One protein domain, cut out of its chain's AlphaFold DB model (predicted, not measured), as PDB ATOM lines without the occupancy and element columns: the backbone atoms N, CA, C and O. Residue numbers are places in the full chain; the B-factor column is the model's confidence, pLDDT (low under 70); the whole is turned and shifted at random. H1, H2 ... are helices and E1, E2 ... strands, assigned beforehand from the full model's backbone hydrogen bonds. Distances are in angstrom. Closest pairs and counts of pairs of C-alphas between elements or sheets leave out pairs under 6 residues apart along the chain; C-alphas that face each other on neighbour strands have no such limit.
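AT A GLANCE: This is residues 20 to 151 of the 151 residues of an uncharacterized protein of Clostridiales bacterium (UniProt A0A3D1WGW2). Two long helices, H4 and H6, cross at a slant and turn back on each other through the short helix H5; where they spread apart, H3 packs on the first residues of H4 and H2 on the last residues of H6, and H2 and H3 touch each other. Beyond that end come a tiny two-stranded ribbon of E1 and E2, with H1 beside it, and a tail, of which residues 142 to 151 stick out free and add to the length. The printed part has 132 residues, with seven named helices and two named strands in the order H1, E1, H2, H3, H4, H5, H6, E2, H7; the sheet's order is E1 - E2, antiparallel, and the class is mostly helix. The whole is loose, with a radius of gyration of the C-alphas of 19.7 A, and it spans 75 by 29 by 17 A.

IN THESE COORDINATES: Start at C-alpha 22, at (42.387, -35.939, 34.752), where H1 begins; it covers residues 22 to 31 and is 14.4 A long from first to last C-alpha. Next comes strand E1, residues 38 to 40, 6.4 A long. Read on to H2, residues 49 to 57, 12.4 A, and to H3, residues 64 to 68, 6.0 A. Find C-alpha 72 at (49.849, -45.888, 32.721); from there H4 runs through residues 72 to 90 for 26.4 A, with y falling to -72.321 at C-alpha 90. H5, residues 92 to 96, is 6.0 A long. The longest helix, H6, covers residues 99 to 127 and 42.4 A. Strand E2 is residues 133 to 135, 6.4 A long. H7, residues 139 to 149, is 15.6 A long and ends with C-alpha 149 at (49.247, -11.589, 36.323).

HOW THE PARTS SIT: Begin with H4 and H6, which touch at a steep tilt of 42 degrees and run opposite ways; H6 touches H4 with residues 105 to 115 alone, and the closest C-alphas are those of Leu 85 and Val 112, 6.1 A apart. H5 touches H6 at residues 101 to 105 of H6 alone, with the C-alphas of Phe 95 and Gly 101 closest at 4.1 A. H4 and H5 meet only through their link. Look next at residues 122 to 127, with which alone H6 touches H2: a shallow tilt of 16 degrees, opposite ways, the closest C-alphas being those of Ala 56 and Val 123 at 5.6 A. H2 and H3 touch, with the C-alphas of Ala 56 and His 65 closest at 5.0 A. H3 touches residues 72 to 75 of H4 alone, with the C-alphas of Tyr 66 and Gly 75 closest at 4.9 A. H3 and H6 are apart. Now turn to E1 and E2, antiparallel neighbours at 133 degrees; C-alphas 39 and 134 face each other at 4.5 A, and N 38 and O 135 are within hydrogen-bond range at 2.9 A, as are N 135 and O 38 at 2.8 A. The closest C-alphas of H1 and E2 are those of Asn 22 and Val 135, 4.5 A apart. H1 and H7 are close but not clearly touching, about perpendicular at 83 degrees, with the C-alphas of Ala 24 and Lys 139 closest at 7.8 A. In H1, H2, H3, H4, H5 and H7 each O i to N i+4 pair is within hydrogen-bond range; in H6, 24 of 25 are.

THE WHOLE: The C-alphas of Ser 97 and Lys 151 are the two farthest apart, at 75.8 A. Without residues 142 to 151, of which 142 to 149 belong to H7, the body spans 62 by 30 by 17 A. The printed part has no cut, and it ends at the chain's last residue, Lys 151. No link is long; the one from E1 to H2, with 8 residues between them, is short. The mean pLDDT of the printed part is 90.6, and residues 141 to 151 are under 70, a low confidence of the model there.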
ATOM      1  N   ALA A  20      40.218 -28.499  37.762       88.31
ATOM      2  CA  ALA A  20      41.289 -29.417  37.407       88.31
ATOM      3  C   ALA A  20      40.721 -30.780  36.975       88.31
ATOM      4  O   ALA A  20      39.891 -31.386  37.655       88.31
ATOM      5  N   THR A  21      41.208 -31.300  35.846       92.94
ATOM      6  CA  THR A  21      40.714 -32.555  35.256       92.94
ATOM      7  C   THR A  21      41.829 -33.572  35.063       92.94
ATOM      8  O   THR A  21      43.002 -33.228  34.875       92.94
ATOM      9  N   ASN A  22      41.467 -34.855  35.078       93.62
ATOM     10  CA  ASN A  22      42.387 -35.939  34.752       93.62
ATOM     11  C   ASN A  22      42.746 -35.949  33.257       93.62
ATOM     12  O   ASN A  22      43.887 -36.242  32.894       93.62
ATOM     13  N   LYS A  23      41.812 -35.559  32.382       92.25
ATOM     14  CA  LYS A  23      42.087 -35.393  30.947       92.25
ATOM     15  C   LYS A  23      43.167 -34.340  30.682       92.25
ATOM     16  O   LYS A  23      44.097 -34.628  29.934       92.25
ATOM     17  N   ALA A  24      43.104 -33.179  31.336       91.31
ATOM     18  CA  ALA A  24      44.151 -32.167  31.206       91.31
ATOM     19  C   ALA A  24      45.514 -32.694  31.686       91.31
ATOM     20  O   ALA A  24      46.524 -32.455  31.029       91.31
ATOM     21  N   ALA A  25      45.555 -33.486  32.766       91.44
ATOM     22  CA  ALA A  25      46.792 -34.144  33.195       91.44
ATOM     23  C   ALA A  25      47.346 -35.112  32.135       91.44
ATOM     24  O   ALA A  25      48.556 -35.181  31.936       91.44
ATOM     25  N   ALA A  26      46.479 -35.830  31.413       90.75
ATOM     26  CA  ALA A  26      46.897 -36.695  30.311       90.75
ATOM     27  C   ALA A  26      47.550 -35.912  29.160       90.75
ATOM     28  O   ALA A  26      48.531 -36.380  28.581       90.75
ATOM     29  N   ASP A  27      47.044 -34.718  28.853       90.88
ATOM     30  CA  ASP A  27      47.632 -33.851  27.831       90.88
ATOM     31  C   ASP A  27      48.999 -33.305  28.277       90.88
ATOM     32  O   ASP A  27      49.935 -33.277  27.476       90.88
ATOM     33  N   ARG A  28      49.166 -32.974  29.567       89.25
ATOM     34  CA  ARG A  28      50.467 -32.580  30.147       89.25
ATOM     35  C   ARG A  28      51.489 -33.711  30.133       89.25
ATOM     36  O   ARG A  28      52.645 -33.480  29.792       89.25
ATOM     37  N   TYR A  29      51.066 -34.950  30.407       90.00
ATOM     38  CA  TYR A  29      51.950 -36.113  30.273       90.00
ATOM     39  C   TYR A  29      52.511 -36.248  28.853       90.00
ATOM     40  O   TYR A  29      53.691 -36.554  28.703       90.00
ATOM     41  N   LYS A  30      51.698 -35.993  27.817       89.56
ATOM     42  CA  LYS A  30      52.155 -36.006  26.416       89.56
ATOM     43  C   LYS A  30      53.091 -34.839  26.105       89.56
ATOM     44  O   LYS A  30      54.083 -35.025  25.408       89.56
ATOM     45  N   ALA A  31      52.794 -33.661  26.650       90.06
ATOM     46  CA  ALA A  31      53.622 -32.466  26.507       90.06
ATOM     47  C   ALA A  31      54.935 -32.516  27.312       90.06
ATOM     48  O   ALA A  31      55.738 -31.603  27.196       90.06
ATOM     49  N   HIS A  32      55.170 -33.574  28.099       89.31
ATOM     50  CA  HIS A  32      56.320 -33.719  29.001       89.31
ATOM     51  C   HIS A  32      56.402 -32.660  30.123       89.31
ATOM     52  O   HIS A  32      57.404 -32.591  30.826       89.31
ATOM     53  N   GLU A  33      55.312 -31.932  30.374       88.06
ATOM     54  CA  GLU A  33      55.169 -30.894  31.411       88.06
ATOM     55  C   GLU A  33      54.701 -31.531  32.735       88.06
ATOM     56  O   GLU A  33      53.536 -31.431  33.139       88.06
ATOM     57  N   ARG A  34      55.574 -32.311  33.385       84.12
ATOM     58  CA  ARG A  34      55.193 -33.121  34.562       84.12
ATOM     59  C   ARG A  34      54.986 -32.291  35.824       84.12
ATOM     60  O   ARG A  34      54.204 -32.688  36.683       84.12
ATOM     61  N   GLU A  35      55.656 -31.153  35.923       85.31
ATOM     62  CA  GLU A  35      55.545 -30.168  36.999       85.31
ATOM     63  C   GLU A  35      54.138 -29.567  37.111       85.31
ATOM     64  O   GLU A  35      53.700 -29.210  38.201       85.31
ATOM     65  N   ALA A  36      53.384 -29.543  36.010       84.81
ATOM     66  CA  ALA A  36      52.008 -29.056  35.977       84.81
ATOM     67  C   ALA A  36      50.968 -30.093  36.458       84.81
ATOM     68  O   ALA A  36      49.759 -29.838  36.378       84.81
ATOM     69  N   ILE A  37      51.399 -31.280  36.902       90.19
ATOM     70  CA  ILE A  37      50.521 -32.382  37.316       90.19
ATOM     71  C   ILE A  37      50.521 -32.499  38.837       90.19
ATOM     72  O   ILE A  37      51.530 -32.825  39.459       90.19
ATOM     73  N   VAL A  38      49.346 -32.320  39.436       90.31
ATOM     74  CA  VAL A  38      49.149 -32.413  40.885       90.31
ATOM     75  C   VAL A  38      48.332 -33.659  41.207       90.31
ATOM     76  O   VAL A  38      47.378 -33.998  40.509       90.31
ATOM     77  N   PHE A  39      48.688 -34.364  42.280       91.12
ATOM     78  CA  PHE A  39      47.918 -35.513  42.752       91.12
ATOM     79  C   PHE A  39      46.912 -35.087  43.814       91.12
ATOM     80  O   PHE A  39      47.290 -34.598  44.876       91.12
ATOM     81  N   THR A  40      45.635 -35.361  43.567       90.88
ATOM     82  CA  THR A  40      44.548 -35.099  44.513       90.88
ATOM     83  C   THR A  40      43.858 -36.391  44.943       90.88
ATOM     84  O   THR A  40      43.915 -37.414  44.258       90.88
ATOM     85  N   LYS A  41      43.221 -36.350  46.116       91.56
ATOM     86  CA  LYS A  41      42.299 -37.395  46.594       91.56
ATOM     87  C   LYS A  41      40.849 -37.084  46.207       91.56
ATOM     88  O   LYS A  41      40.017 -37.987  46.183       91.56
ATOM     89  N   LYS A  42      40.540 -35.812  45.925       89.12
ATOM     90  CA  LYS A  42      39.211 -35.389  45.477       89.12
ATOM     91  C   LYS A  42      38.987 -35.931  44.071       89.12
ATOM     92  O   LYS A  42      39.871 -35.855  43.224       89.12
ATOM     93  N   ILE A  43      37.816 -36.507  43.833       90.00
ATOM     94  CA  ILE A  43      37.488 -37.058  42.521       90.00
ATOM     95  C   ILE A  43      37.201 -35.883  41.582       90.00
ATOM     96  O   ILE A  43      36.323 -35.080  41.907       90.00
ATOM     97  N   PRO A  44      37.936 -35.755  40.465       90.81
ATOM     98  CA  PRO A  44      37.711 -34.670  39.525       90.81
ATOM     99  C   PRO A  44      36.402 -34.895  38.751       90.81
ATOM    100  O   PRO A  44      35.936 -36.035  38.644       90.81
ATOM    101  N   PRO A  45      35.801 -33.832  38.194       89.25
ATOM    102  CA  PRO A  45      34.480 -33.899  37.562       89.25
ATOM    103  C   PRO A  45      34.426 -34.814  36.327       89.25
ATOM    104  O   PRO A  45      33.353 -35.279  35.946       89.25
ATOM    105  N   ASP A  46      35.569 -35.112  35.705       90.94
ATOM    106  CA  ASP A  46      35.673 -35.989  34.537       90.94
ATOM    107  C   ASP A  46      35.674 -37.491  34.879       90.94
ATOM    108  O   ASP A  46      35.490 -38.337  33.996       90.94
ATOM    109  N   LEU A  47      35.828 -37.845  36.158       92.50
ATOM    110  CA  LEU A  47      35.851 -39.225  36.636       92.50
ATOM    111  C   LEU A  47      34.638 -39.530  37.521       92.50
ATOM    112  O   LEU A  47      34.173 -38.712  38.309       92.50
ATOM    113  N   LYS A  48      34.133 -40.766  37.435       94.31
ATOM    114  CA  LYS A  48      33.034 -41.244  38.289       94.31
ATOM    115  C   LYS A  48      33.567 -42.227  39.326       94.31
ATOM    116  O   LYS A  48      34.177 -43.233  38.965       94.31
ATOM    117  N   ARG A  49      33.273 -41.982  40.611       91.75
ATOM    118  CA  ARG A  49      33.727 -42.830  41.733       91.75
ATOM    119  C   ARG A  49      33.353 -44.297  41.558       91.75
ATOM    120  O   ARG A  49      34.191 -45.168  41.752       91.75
ATOM    121  N   TRP A  50      32.107 -44.565  41.173       94.50
ATOM    122  CA  TRP A  50      31.617 -45.934  41.029       94.50
ATOM    123  C   TRP A  50      32.375 -46.700  39.938       94.50
ATOM    124  O   TRP A  50      32.710 -47.858  40.148       94.50
ATOM    125  N   LYS A  51      32.736 -46.046  38.819       95.50
ATOM    126  CA  LYS A  51      33.556 -46.666  37.765       95.50
ATOM    127  C   LYS A  51      34.928 -47.045  38.302       95.50
ATOM    128  O   LYS A  51      35.400 -48.140  38.039       95.50
ATOM    129  N   LEU A  52      35.536 -46.162  39.096       94.94
ATOM    130  CA  LEU A  52      36.823 -46.438  39.729       94.94
ATOM    131  C   LEU A  52      36.744 -47.640  40.683       94.94
ATOM    132  O   LEU A  52      37.630 -48.485  40.648       94.94
ATOM    133  N   ILE A  53      35.679 -47.740  41.487       95.69
ATOM    134  CA  ILE A  53      35.444 -48.884  42.387       95.69
ATOM    135  C   ILE A  53      35.264 -50.176  41.584       95.69
ATOM    136  O   ILE A  53      35.925 -51.171  41.881       95.69
ATOM    137  N   VAL A  54      34.419 -50.162  40.549       96.25
ATOM    138  CA  VAL A  54      34.198 -51.328  39.680       96.25
ATOM    139  C   VAL A  54      35.515 -51.761  39.039       96.25
ATOM    140  O   VAL A  54      35.906 -52.912  39.177       96.25
ATOM    141  N   TYR A  55      36.268 -50.839  38.434       96.25
ATOM    142  CA  TYR A  55      37.549 -51.176  37.813       96.25
ATOM    143  C   TYR A  55      38.605 -51.659  38.804       96.25
ATOM    144  O   TYR A  55      39.404 -52.508  38.433       96.25
ATOM    145  N   ALA A  56      38.622 -51.161  40.041       95.88
ATOM    146  CA  ALA A  56      39.561 -51.629  41.058       95.88
ATOM    147  C   ALA A  56      39.204 -53.027  41.590       95.88
ATOM    148  O   ALA A  56      40.092 -53.785  41.963       95.88
ATOM    149  N   THR A  57      37.919 -53.382  41.628       94.56
ATOM    150  CA  THR A  57      37.451 -54.653  42.204       94.56
ATOM    151  C   THR A  57      37.378 -55.776  41.174       94.56
ATOM    152  O   THR A  57      37.906 -56.851  41.430       94.56
ATOM    153  N   THR A  58      36.787 -55.539  40.000       94.12
ATOM    154  CA  THR A  58      36.585 -56.586  38.981       94.12
ATOM    155  C   THR A  58      37.782 -56.740  38.049       94.12
ATOM    156  O   THR A  58      38.168 -57.850  37.701       94.12
ATOM    157  N   LEU A  59      38.395 -55.620  37.662       95.19
ATOM    158  CA  LEU A  59      39.501 -55.564  36.701       95.19
ATOM    159  C   LEU A  59      40.791 -55.023  37.341       95.19
ATOM    160  O   LEU A  59      41.727 -54.622  36.644       95.19
ATOM    161  N   GLY A  60      40.852 -55.001  38.674       91.50
ATOM    162  CA  GLY A  60      41.949 -54.366  39.400       91.50
ATOM    163  C   GLY A  60      43.255 -55.126  39.287       91.50
ATOM    164  O   GLY A  60      44.302 -54.494  39.215       91.50
ATOM    165  N   LEU A  61      43.192 -56.456  39.178       93.94
ATOM    166  CA  LEU A  61      44.359 -57.295  38.908       93.94
ATOM    167  C   LEU A  61      45.012 -56.915  37.564       93.94
ATOM    168  O   LEU A  61      46.227 -56.777  37.471       93.94
ATOM    169  N   PHE A  62      44.219 -56.583  36.549       96.06
ATOM    170  CA  PHE A  62      44.733 -56.091  35.266       96.06
ATOM    171  C   PHE A  62      45.231 -54.634  35.320       96.06
ATOM    172  O   PHE A  62      45.744 -54.126  34.327       96.06
ATOM    173  N   GLY A  63      45.057 -53.930  36.445       94.50
ATOM    174  CA  GLY A  63      45.429 -52.521  36.591       94.50
ATOM    175  C   GLY A  63      44.428 -51.539  35.973       94.50
ATOM    176  O   GLY A  63      44.779 -50.386  35.713       94.50
ATOM    177  N   ALA A  64      43.177 -51.951  35.730       96.38
ATOM    178  CA  ALA A  64      42.184 -51.119  35.043       96.38
ATOM    179  C   ALA A  64      41.899 -49.784  35.751       96.38
ATOM    180  O   ALA A  64      41.711 -48.764  35.090       96.38
ATOM    181  N   HIS A  65      41.925 -49.741  37.087       95.12
ATOM    182  CA  HIS A  65      41.770 -48.497  37.855       95.12
ATOM    183  C   HIS A  65      42.926 -47.510  37.631       95.12
ATOM    184  O   HIS A  65      42.718 -46.293  37.647       95.12
ATOM    185  N   TYR A  66      44.134 -48.008  37.355       96.44
ATOM    186  CA  TYR A  66      45.276 -47.176  36.982       96.44
ATOM    187  C   TYR A  66      45.162 -46.648  35.553       96.44
ATOM    188  O   TYR A  66      45.391 -45.459  35.328       96.44
ATOM    189  N   PHE A  67      44.736 -47.478  34.597       95.44
ATOM    190  CA  PHE A  67      44.475 -47.018  33.229       95.44
ATOM    191  C   PHE A  67      43.331 -46.001  33.171       95.44
ATOM    192  O   PHE A  67      43.449 -44.975  32.498       95.44
ATOM    193  N   TYR A  68      42.268 -46.223  33.949       95.12
ATOM    194  CA  TYR A  68      41.139 -45.300  34.051       95.12
ATOM    195  C   TYR A  68      41.552 -43.921  34.581       95.12
ATOM    196  O   TYR A  68      41.068 -42.907  34.089       95.12
ATOM    197  N   THR A  69      42.499 -43.872  35.524       94.94
ATOM    198  CA  THR A  69      43.060 -42.623  36.077       94.94
ATOM    199  C   THR A  69      44.298 -42.120  35.330       94.94
ATOM    200  O   THR A  69      44.976 -41.208  35.807       94.94
ATOM    201  N   ARG A  70      44.600 -42.690  34.153       93.31
ATOM    202  CA  ARG A  70      45.725 -42.311  33.275       93.31
ATOM    203  C   ARG A  70      47.109 -42.468  33.912       93.31
ATOM    204  O   ARG A  70      48.083 -41.876  33.456       93.31
ATOM    205  N   ARG A  71      47.231 -43.322  34.926       93.75
ATOM    206  CA  ARG A  71      48.496 -43.699  35.572       93.75
ATOM    207  C   ARG A  71      49.093 -44.934  34.889       93.75
ATOM    208  O   ARG A  71      49.236 -45.988  35.502       93.75
ATOM    209  N   TRP A  72      49.443 -44.789  33.611       92.00
ATOM    210  CA  TRP A  72      49.849 -45.888  32.721       92.00
ATOM    211  C   TRP A  72      50.972 -46.766  33.270       92.00
ATOM    212  O   TRP A  72      50.868 -47.983  33.196       92.00
ATOM    213  N   TRP A  73      52.001 -46.169  33.877       92.69
ATOM    214  CA  TRP A  73      53.140 -46.916  34.423       92.69
ATOM    215  C   TRP A  73      52.711 -47.933  35.491       92.69
ATOM    216  O   TRP A  73      53.127 -49.086  35.469       92.69
ATOM    217  N   TRP A  74      51.801 -47.529  36.380       94.44
ATOM    218  CA  TRP A  74      51.240 -48.417  37.399       94.44
ATOM    219  C   TRP A  74      50.300 -49.464  36.797       94.44
ATOM    220  O   TRP A  74      50.315 -50.609  37.232       94.44
ATOM    221  N   GLY A  75      49.529 -49.105  35.767       94.69
ATOM    222  CA  GLY A  75      48.701 -50.067  35.036       94.69
ATOM    223  C   GLY A  75      49.535 -51.165  34.368       94.69
ATOM    224  O   GLY A  75      49.210 -52.340  34.490       94.69
ATOM    225  N   ILE A  76      50.653 -50.798  33.731       96.00
ATOM    226  CA  ILE A  76      51.579 -51.747  33.096       96.00
ATOM    227  C   ILE A  76      52.203 -52.684  34.137       96.00
ATOM    228  O   ILE A  76      52.241 -53.888  33.910       96.00
ATOM    229  N   LEU A  77      52.630 -52.167  35.296       95.81
ATOM    230  CA  LEU A  77      53.139 -53.009  36.387       95.81
ATOM    231  C   LEU A  77      52.125 -54.068  36.834       95.81
ATOM    232  O   LEU A  77      52.490 -55.220  37.055       95.81
ATOM    233  N   TYR A  78      50.852 -53.693  36.939       96.44
ATOM    234  CA  TYR A  78      49.785 -54.630  37.280       96.44
ATOM    235  C   TYR A  78      49.553 -55.674  36.183       96.44
ATOM    236  O   TYR A  78      49.383 -56.850  36.490       96.44
ATOM    237  N   LEU A  79      49.618 -55.268  34.912       96.62
ATOM    238  CA  LEU A  79      49.521 -56.181  33.773       96.62
ATOM    239  C   LEU A  79      50.673 -57.201  33.753       96.62
ATOM    240  O   LEU A  79      50.455 -58.379  33.471       96.62
ATOM    241  N   LEU A  80      51.891 -56.767  34.096       96.00
ATOM    242  CA  LEU A  80      53.048 -57.650  34.254       96.00
ATOM    243  C   LEU A  80      52.869 -58.603  35.441       96.00
ATOM    244  O   LEU A  80      53.139 -59.793  35.304       96.00
ATOM    245  N   GLY A  81      52.349 -58.116  36.573       96.19
ATOM    246  CA  GLY A  81      52.014 -58.952  37.731       96.19
ATOM    247  C   GLY A  81      50.972 -60.024  37.401       96.19
ATOM    248  O   GLY A  81      51.163 -61.196  37.724       96.19
ATOM    249  N   PHE A  82      49.915 -59.653  36.675       96.75
ATOM    250  CA  PHE A  82      48.898 -60.592  36.200       96.75
ATOM    251  C   PHE A  82      49.463 -61.608  35.199       96.75
ATOM    252  O   PHE A  82      49.147 -62.797  35.271       96.75
ATOM    253  N   THR A  83      50.327 -61.162  34.283       96.25
ATOM    254  CA  THR A  83      51.034 -62.051  33.349       96.25
ATOM    255  C   THR A  83      51.883 -63.067  34.109       96.25
ATOM    256  O   THR A  83      51.797 -64.259  33.827       96.25
ATOM    257  N   LEU A  84      52.648 -62.629  35.114       95.88
ATOM    258  CA  LEU A  84      53.472 -63.510  35.942       95.88
ATOM    259  C   LEU A  84      52.624 -64.538  36.701       95.88
ATOM    260  O   LEU A  84      52.935 -65.728  36.663       95.88
ATOM    261  N   LEU A  85      51.531 -64.098  37.334       96.19
ATOM    262  CA  LEU A  85      50.559 -64.981  37.985       96.19
ATOM    263  C   LEU A  85      50.018 -66.033  37.002       96.19
ATOM    264  O   LEU A  85      49.972 -67.220  37.325       96.19
ATOM    265  N   SER A  86      49.649 -65.606  35.794       95.88
ATOM    266  CA  SER A  86      49.103 -66.484  34.755       95.88
ATOM    267  C   SER A  86      50.131 -67.512  34.281       95.88
ATOM    268  O   SER A  86      49.812 -68.694  34.205       95.88
ATOM    269  N   VAL A  87      51.379 -67.098  34.032       95.81
ATOM    270  CA  VAL A  87      52.477 -67.997  33.634       95.81
ATOM    271  C   VAL A  87      52.768 -69.026  34.726       95.81
ATOM    272  O   VAL A  87      52.843 -70.215  34.425       95.81
ATOM    273  N   CYS A  88      52.866 -68.594  35.988       94.19
ATOM    274  CA  CYS A  88      53.087 -69.505  37.116       94.19
ATOM    275  C   CYS A  88      51.953 -70.530  37.243       94.19
ATOM    276  O   CYS A  88      52.214 -71.690  37.536       94.19
ATOM    277  N   THR A  89      50.710 -70.116  36.987       94.56
ATOM    278  CA  THR A  89      49.530 -70.983  37.100       94.56
ATOM    279  C   THR A  89      49.429 -71.971  35.933       94.56
ATOM    280  O   THR A  89      49.247 -73.164  36.156       94.56
ATOM    281  N   ILE A  90      49.575 -71.501  34.689       96.75
ATOM    282  CA  ILE A  90      49.428 -72.321  33.472       96.75
ATOM    283  C   ILE A  90      50.538 -73.371  33.375       96.75
ATOM    284  O   ILE A  90      50.270 -74.536  33.093       96.75
ATOM    285  N   PHE A  91      51.785 -72.976  33.640       95.31
ATOM    286  CA  PHE A  91      52.946 -73.862  33.533       95.31
ATOM    287  C   PHE A  91      53.323 -74.517  34.867       95.31
ATOM    288  O   PHE A  91      54.408 -75.082  34.986       95.31
ATOM    289  N   ASN A  92      52.437 -74.484  35.870       94.50
ATOM    290  CA  ASN A  92      52.724 -74.999  37.208       94.50
ATOM    291  C   ASN A  92      53.222 -76.452  37.183       94.50
ATOM    292  O   ASN A  92      54.251 -76.765  37.769       94.50
ATOM    293  N   ALA A  93      52.538 -77.335  36.447       93.69
ATOM    294  CA  ALA A  93      52.926 -78.745  36.343       93.69
ATOM    295  C   ALA A  93      54.323 -78.936  35.726       93.69
ATOM    296  O   ALA A  93      55.069 -79.818  36.147       93.69
ATOM    297  N   TYR A  94      54.689 -78.088  34.760       94.00
ATOM    298  CA  TYR A  94      56.015 -78.102  34.144       94.00
ATOM    299  C   TYR A  94      57.094 -77.613  35.116       94.00
ATOM    300  O   TYR A  94      58.148 -78.227  35.228       94.00
ATOM    301  N   PHE A  95      56.842 -76.538  35.864       93.56
ATOM    302  CA  PHE A  95      57.816 -76.062  36.846       93.56
ATOM    303  C   PHE A  95      57.991 -77.049  38.004       93.56
ATOM    304  O   PHE A  95      59.119 -77.305  38.414       93.56
ATOM    305  N   MET A  96      56.906 -77.669  38.471       93.12
ATOM    306  CA  MET A  96      56.935 -78.649  39.561       93.12
ATOM    307  C   MET A  96      57.588 -79.987  39.181       93.12
ATOM    308  O   MET A  96      57.975 -80.735  40.072       93.12
ATOM    309  N   SER A  97      57.743 -80.304  37.890       92.94
ATOM    310  CA  SER A  97      58.433 -81.529  37.453       92.94
ATOM    311  C   SER A  97      59.962 -81.422  37.517       92.94
ATOM    312  O   SER A  97      60.661 -82.418  37.333       92.94
ATOM    313  N   THR A  98      60.495 -80.228  37.792       93.56
ATOM    314  CA  THR A  98      61.934 -79.956  37.842       93.56
ATOM    315  C   THR A  98      62.326 -79.326  39.177       93.56
ATOM    316  O   THR A  98      61.624 -78.472  39.713       93.56
ATOM    317  N   THR A  99      63.490 -79.694  39.710       92.56
ATOM    318  CA  THR A  99      63.987 -79.165  40.996       92.56
ATOM    319  C   THR A  99      64.252 -77.654  40.956       92.56
ATOM    320  O   THR A  99      63.996 -76.937  41.927       92.56
ATOM    321  N   TRP A 100      64.730 -77.138  39.817       94.25
ATOM    322  CA  TRP A 100      64.940 -75.701  39.617       94.25
ATOM    323  C   TRP A 100      63.613 -74.940  39.495       94.25
ATOM    324  O   TRP A 100      63.492 -73.836  40.025       94.25
ATOM    325  N   GLY A 101      62.610 -75.534  38.839       94.25
ATOM    326  CA  GLY A 101      61.297 -74.927  38.648       94.25
ATOM    327  C   GLY A 101      60.516 -74.810  39.955       94.25
ATOM    328  O   GLY A 101      59.922 -73.764  40.208       94.25
ATOM    329  N   GLU A 102      60.594 -75.810  40.838       92.06
ATOM    330  CA  GLU A 102      60.000 -75.737  42.179       92.06
ATOM    331  C   GLU A 102      60.565 -74.552  42.983       92.06
ATOM    332  O   GLU A 102      59.821 -73.756  43.564       92.06
ATOM    333  N   THR A 103      61.894 -74.398  42.981       94.25
ATOM    334  CA  THR A 103      62.569 -73.285  43.667       94.25
ATOM    335  C   THR A 103      62.160 -71.940  43.068       94.25
ATOM    336  O   THR A 103      61.862 -70.995  43.802       94.25
ATOM    337  N   LEU A 104      62.082 -71.856  41.736       94.38
ATOM    338  CA  LEU A 104      61.647 -70.655  41.029       94.38
ATOM    339  C   LEU A 104      60.209 -70.265  41.406       94.38
ATOM    340  O   LEU A 104      59.963 -69.108  41.743       94.38
ATOM    341  N   ILE A 105      59.272 -71.217  41.412       94.75
ATOM    342  CA  ILE A 105      57.870 -70.967  41.774       94.75
ATOM    343  C   ILE A 105      57.744 -70.470  43.212       94.75
ATOM    344  O   ILE A 105      56.991 -69.529  43.453       94.75
ATOM    345  N   LYS A 106      58.510 -71.019  44.163       93.38
ATOM    346  CA  LYS A 106      58.514 -70.533  45.555       93.38
ATOM    347  C   LYS A 106      58.901 -69.055  45.649       93.38
ATOM    348  O   LYS A 106      58.249 -68.299  46.367       93.38
ATOM    349  N   VAL A 107      59.916 -68.623  44.899       94.69
ATOM    350  CA  VAL A 107      60.341 -67.212  44.866       94.69
ATOM    351  C   VAL A 107      59.293 -66.339  44.170       94.69
ATOM    352  O   VAL A 107      58.905 -65.296  44.697       94.69
ATOM    353  N   LEU A 108      58.790 -66.767  43.009       95.06
ATOM    354  CA  LEU A 108      57.782 -66.016  42.254       95.06
ATOM    355  C   LEU A 108      56.453 -65.902  43.012       95.06
ATOM    356  O   LEU A 108      55.794 -64.868  42.924       95.06
ATOM    357  N   ALA A 109      56.089 -66.902  43.815       93.69
ATOM    358  CA  ALA A 109      54.904 -66.869  44.665       93.69
ATOM    359  C   ALA A 109      54.953 -65.722  45.686       93.69
ATOM    360  O   ALA A 109      53.926 -65.096  45.939       93.69
ATOM    361  N   ILE A 110      56.134 -65.379  46.220       95.06
ATOM    362  CA  ILE A 110      56.303 -64.214  47.106       95.06
ATOM    363  C   ILE A 110      55.989 -62.924  46.340       95.06
ATOM    364  O   ILE A 110      55.242 -62.074  46.827       95.06
ATOM    365  N   VAL A 111      56.511 -62.790  45.119       95.25
ATOM    366  CA  VAL A 111      56.280 -61.617  44.260       95.25
ATOM    367  C   VAL A 111      54.796 -61.483  43.904       95.25
ATOM    368  O   VAL A 111      54.223 -60.400  44.034       95.25
ATOM    369  N   VAL A 112      54.150 -62.587  43.520       95.31
ATOM    370  CA  VAL A 112      52.708 -62.650  43.236       95.31
ATOM    371  C   VAL A 112      51.880 -62.330  44.487       95.31
ATOM    372  O   VAL A 112      50.887 -61.607  44.395       95.31
ATOM    373  N   GLY A 113      52.310 -62.788  45.665       95.62
ATOM    374  CA  GLY A 113      51.690 -62.458  46.947       95.62
ATOM    375  C   GLY A 113      51.745 -60.962  47.262       95.62
ATOM    376  O   GLY A 113      50.717 -60.365  47.582       95.62
ATOM    377  N   ILE A 114      52.910 -60.321  47.097       96.44
ATOM    378  CA  ILE A 114      53.068 -58.863  47.256       96.44
ATOM    379  C   ILE A 114      52.157 -58.118  46.278       96.44
ATOM    380  O   ILE A 114      51.478 -57.166  46.662       96.44
ATOM    381  N   TYR A 115      52.108 -58.560  45.022       96.25
ATOM    382  CA  TYR A 115      51.213 -58.001  44.015       96.25
ATOM    383  C   TYR A 115      49.734 -58.097  44.438       96.25
ATOM    384  O   TYR A 115      49.020 -57.092  44.377       96.25
ATOM    385  N   GLY A 116      49.292 -59.246  44.957       96.06
ATOM    386  CA  GLY A 116      47.940 -59.422  45.497       96.06
ATOM    387  C   GLY A 116      47.643 -58.501  46.686       96.06
ATOM    388  O   GLY A 116      46.582 -57.878  46.741       96.06
ATOM    389  N   ILE A 117      48.597 -58.335  47.608       97.19
ATOM    390  CA  ILE A 117      48.474 -57.412  48.749       97.19
ATOM    391  C   ILE A 117      48.380 -55.956  48.273       97.19
ATOM    392  O   ILE A 117      47.541 -55.197  48.764       97.19
ATOM    393  N   CYS A 118      49.201 -55.555  47.301       96.44
ATOM    394  CA  CYS A 118      49.147 -54.225  46.693       96.44
ATOM    395  C   CYS A 118      47.784 -53.954  46.044       96.44
ATOM    396  O   CYS A 118      47.214 -52.880  46.253       96.44
ATOM    397  N   TRP A 119      47.239 -54.938  45.322       96.94
ATOM    398  CA  TRP A 119      45.902 -54.851  44.740       96.94
ATOM    399  C   TRP A 119      44.829 -54.646  45.815       96.94
ATOM    400  O   TRP A 119      44.047 -53.697  45.721       96.94
ATOM    401  N   LEU A 120      44.837 -55.452  46.882       97.25
ATOM    402  CA  LEU A 120      43.913 -55.291  48.010       97.25
ATOM    403  C   LEU A 120      44.045 -53.911  48.669       97.25
ATOM    404  O   LEU A 120      43.044 -53.250  48.954       97.25
ATOM    405  N   ALA A 121      45.274 -53.428  48.864       96.75
ATOM    406  CA  ALA A 121      45.527 -52.097  49.403       96.75
ATOM    407  C   ALA A 121      44.959 -50.988  48.509       96.75
ATOM    408  O   ALA A 121      44.447 -49.984  49.012       96.75
ATOM    409  N   ASP A 122      45.021 -51.150  47.191       95.62
ATOM    410  CA  ASP A 122      44.461 -50.186  46.252       95.62
ATOM    411  C   ASP A 122      42.933 -50.221  46.227       95.62
ATOM    412  O   ASP A 122      42.319 -49.151  46.253       95.62
ATOM    413  N   VAL A 123      42.316 -51.404  46.296       96.38
ATOM    414  CA  VAL A 123      40.862 -51.544  46.490       96.38
ATOM    415  C   VAL A 123      40.424 -50.797  47.748       96.38
ATOM    416  O   VAL A 123      39.531 -49.950  47.682       96.38
ATOM    417  N   MET A 124      41.108 -51.011  48.877       96.75
ATOM    418  CA  MET A 124      40.815 -50.297  50.123       96.75
ATOM    419  C   MET A 124      40.949 -48.778  49.960       96.75
ATOM    420  O   MET A 124      40.055 -48.030  50.355       96.75
ATOM    421  N   LYS A 125      42.029 -48.288  49.335       95.06
ATOM    422  CA  LYS A 125      42.215 -46.845  49.090       95.06
ATOM    423  C   LYS A 125      41.107 -46.264  48.213       95.06
ATOM    424  O   LYS A 125      40.673 -45.143  48.474       95.06
ATOM    425  N   VAL A 126      40.660 -46.983  47.185       94.88
ATOM    426  CA  VAL A 126      39.582 -46.542  46.287       94.88
ATOM    427  C   VAL A 126      38.248 -46.487  47.032       94.88
ATOM    428  O   VAL A 126      37.563 -45.462  46.983       94.88
ATOM    429  N   CYS A 127      37.913 -47.532  47.792       93.62
ATOM    430  CA  CYS A 127      36.698 -47.579  48.603       93.62
ATOM    431  C   CYS A 127      36.671 -46.453  49.646       93.62
ATOM    432  O   CYS A 127      35.678 -45.732  49.746       93.62
ATOM    433  N   LEU A 128      37.793 -46.211  50.333       95.06
ATOM    434  CA  LEU A 128      37.946 -45.144  51.331       95.06
ATOM    435  C   LEU A 128      38.107 -43.734  50.727       95.06
ATOM    436  O   LEU A 128      38.268 -42.773  51.475       95.06
ATOM    437  N   GLY A 129      38.112 -43.582  49.396       91.06
ATOM    438  CA  GLY A 129      38.303 -42.279  48.742       91.06
ATOM    439  C   GLY A 129      39.686 -41.658  48.985       91.06
ATOM    440  O   GLY A 129      39.856 -40.446  48.911       91.06
ATOM    441  N   ARG A 130      40.688 -42.482  49.304       92.38
ATOM    442  CA  ARG A 130      42.084 -42.074  49.545       92.38
ATOM    443  C   ARG A 130      42.992 -42.314  48.339       92.38
ATOM    444  O   ARG A 130      44.201 -42.088  48.428       92.38
ATOM    445  N   PHE A 131      42.436 -42.796  47.231       93.69
ATOM    446  CA  PHE A 131      43.183 -43.064  46.009       93.69
ATOM    447  C   PHE A 131      43.672 -41.759  45.365       93.69
ATOM    448  O   PHE A 131      42.898 -40.826  45.171       93.69
ATOM    449  N   LYS A 132      44.970 -41.692  45.051       93.56
ATOM    450  CA  LYS A 132      45.603 -40.505  44.460       93.56
ATOM    451  C   LYS A 132      45.416 -40.496  42.942       93.56
ATOM    452  O   LYS A 132      45.852 -41.434  42.265       93.56
ATOM    453  N   ILE A 133      44.840 -39.413  42.427       94.06
ATOM    454  CA  ILE A 133      44.516 -39.203  41.013       94.06
ATOM    455  C   ILE A 133      45.310 -37.993  40.493       94.06
ATOM    456  O   ILE A 133      45.306 -36.957  41.160       94.06
ATOM    457  N   PRO A 134      45.991 -38.096  39.337       93.94
ATOM    458  CA  PRO A 134      46.658 -36.957  38.719       93.94
ATOM    459  C   PRO A 134      45.626 -36.035  38.064       93.94
ATOM    460  O   PRO A 134      44.758 -36.497  37.317       93.94
ATOM    461  N   VAL A 135      45.735 -34.738  38.327       93.25
ATOM    462  CA  VAL A 135      44.899 -33.682  37.750       93.25
ATOM    463  C   VAL A 135      45.768 -32.500  37.329       93.25
ATOM    464  O   VAL A 135      46.859 -32.293  37.860       93.25
ATOM    465  N   SER A 136      45.299 -31.738  36.346       91.19
ATOM    466  CA  SER A 136      45.942 -30.497  35.911       91.19
ATOM    467  C   SER A 136      44.888 -29.496  35.444       91.19
ATOM    468  O   SER A 136      43.757 -29.879  35.127       91.19
ATOM    469  N   LEU A 137      45.259 -28.218  35.398       88.12
ATOM    470  CA  LEU A 137      44.409 -27.166  34.856       88.12
ATOM    471  C   LEU A 137      44.407 -27.213  33.317       88.12
ATOM    472  O   LEU A 137      45.476 -27.344  32.695       88.12
ATOM    473  N   PRO A 138      43.232 -27.075  32.675       83.94
ATOM    474  CA  PRO A 138      43.142 -26.928  31.227       83.94
ATOM    475  C   PRO A 138      43.980 -25.742  30.722       83.94
ATOM    476  O   PRO A 138      44.032 -24.694  31.362       83.94
ATOM    477  N   LYS A 139      44.599 -25.863  29.538       76.69
ATOM    478  CA  LYS A 139      45.443 -24.794  28.954       76.69
ATOM    479  C   LYS A 139      44.712 -23.453  28.797       76.69
ATOM    480  O   LYS A 139      45.309 -22.411  29.032       76.69
ATOM    481  N   LYS A 140      43.418 -23.479  28.452       74.75
ATOM    482  CA  LYS A 140      42.577 -22.272  28.342       74.75
ATOM    483  C   LYS A 140      42.534 -21.490  29.660       74.75
ATOM    484  O   LYS A 140      42.692 -20.276  29.652       74.75
ATOM    485  N   GLU A 141      42.381 -22.203  30.772       69.19
ATOM    486  CA  GLU A 141      42.309 -21.601  32.103       69.19
ATOM    487  C   GLU A 141      43.668 -21.137  32.611       69.19
ATOM    488  O   GLU A 141      43.735 -20.137  33.321       69.19
ATOM    489  N   LEU A 142      44.742 -21.820  32.204       68.69
ATOM    490  CA  LEU A 142      46.111 -21.410  32.503       68.69
ATOM    491  C   LEU A 142      46.458 -20.072  31.829       68.69
ATOM    492  O   LEU A 142      46.966 -19.176  32.490       68.69
ATOM    493  N   ASN A 143      46.116 -19.908  30.547       67.44
ATOM    494  CA  ASN A 143      46.376 -18.668  29.803       67.44
ATOM    495  C   ASN A 143      45.577 -17.468  30.351       67.44
ATOM    496  O   ASN A 143      46.013 -16.322  30.258       67.44
ATOM    497  N   ALA A 144      44.396 -17.721  30.922       64.44
ATOM    498  CA  ALA A 144      43.613 -16.692  31.603       64.44
ATOM    499  C   ALA A 144      44.280 -16.229  32.912       64.44
ATOM    500  O   ALA A 144      44.197 -15.059  33.254       64.44
ATOM    501  N   VAL A 145      44.976 -17.124  33.624       64.12
ATOM    502  CA  VAL A 145      45.723 -16.757  34.841       64.12
ATOM    503  C   VAL A 145      46.961 -15.933  34.489       64.12
ATOM    504  O   VAL A 145      47.174 -14.879  35.076       64.12
ATOM    505  N   THR A 146      47.733 -16.345  33.479       62.69
ATOM    506  CA  THR A 146      48.955 -15.618  33.089       62.69
ATOM    507  C   THR A 146      48.675 -14.219  32.533       62.69
ATOM    508  O   THR A 146      49.524 -13.340  32.633       62.69
ATOM    509  N   THR A 147      47.490 -13.989  31.957       62.12
ATOM    510  CA  THR A 147      47.069 -12.666  31.457       62.12
ATOM    511  C   THR A 147      46.516 -11.744  32.546       62.12
ATOM    512  O   THR A 147      46.568 -10.525  32.380       62.12
ATOM    513  N   GLU A 148      46.011 -12.291  33.657       60.78
ATOM    514  CA  GLU A 148      45.675 -11.508  34.855       60.78
ATOM    515  C   GLU A 148      46.923 -11.110  35.651       60.78
ATOM    516  O   GLU A 148      46.934 -10.033  36.230       60.78
ATOM    517  N   GLU A 149      47.975 -11.933  35.666       58.22
ATOM    518  CA  GLU A 149      49.247 -11.589  36.323       58.22
ATOM    519  C   GLU A 149      50.063 -10.530  35.561       58.22
ATOM    520  O   GLU A 149      50.908  -9.866  36.154       58.22
ATOM    521  N   SER A 150      49.825 -10.355  34.255       55.59
ATOM    522  CA  SER A 150      50.523  -9.360  33.428       55.59
ATOM    523  C   SER A 150      49.867  -7.969  33.412       55.59
ATOM    524  O   SER A 150      50.306  -7.113  32.642       55.59
ATOM    525  N   LYS A 151      48.782  -7.761  34.166       47.03
ATOM    526  CA  LYS A 151      48.052  -6.488  34.284       47.03
ATOM    527  C   LYS A 151      48.176  -5.928  35.691       47.03
ATOM    528  O   LYS A 151      48.299  -4.689  35.783       47.03
TER     529      LYS A 151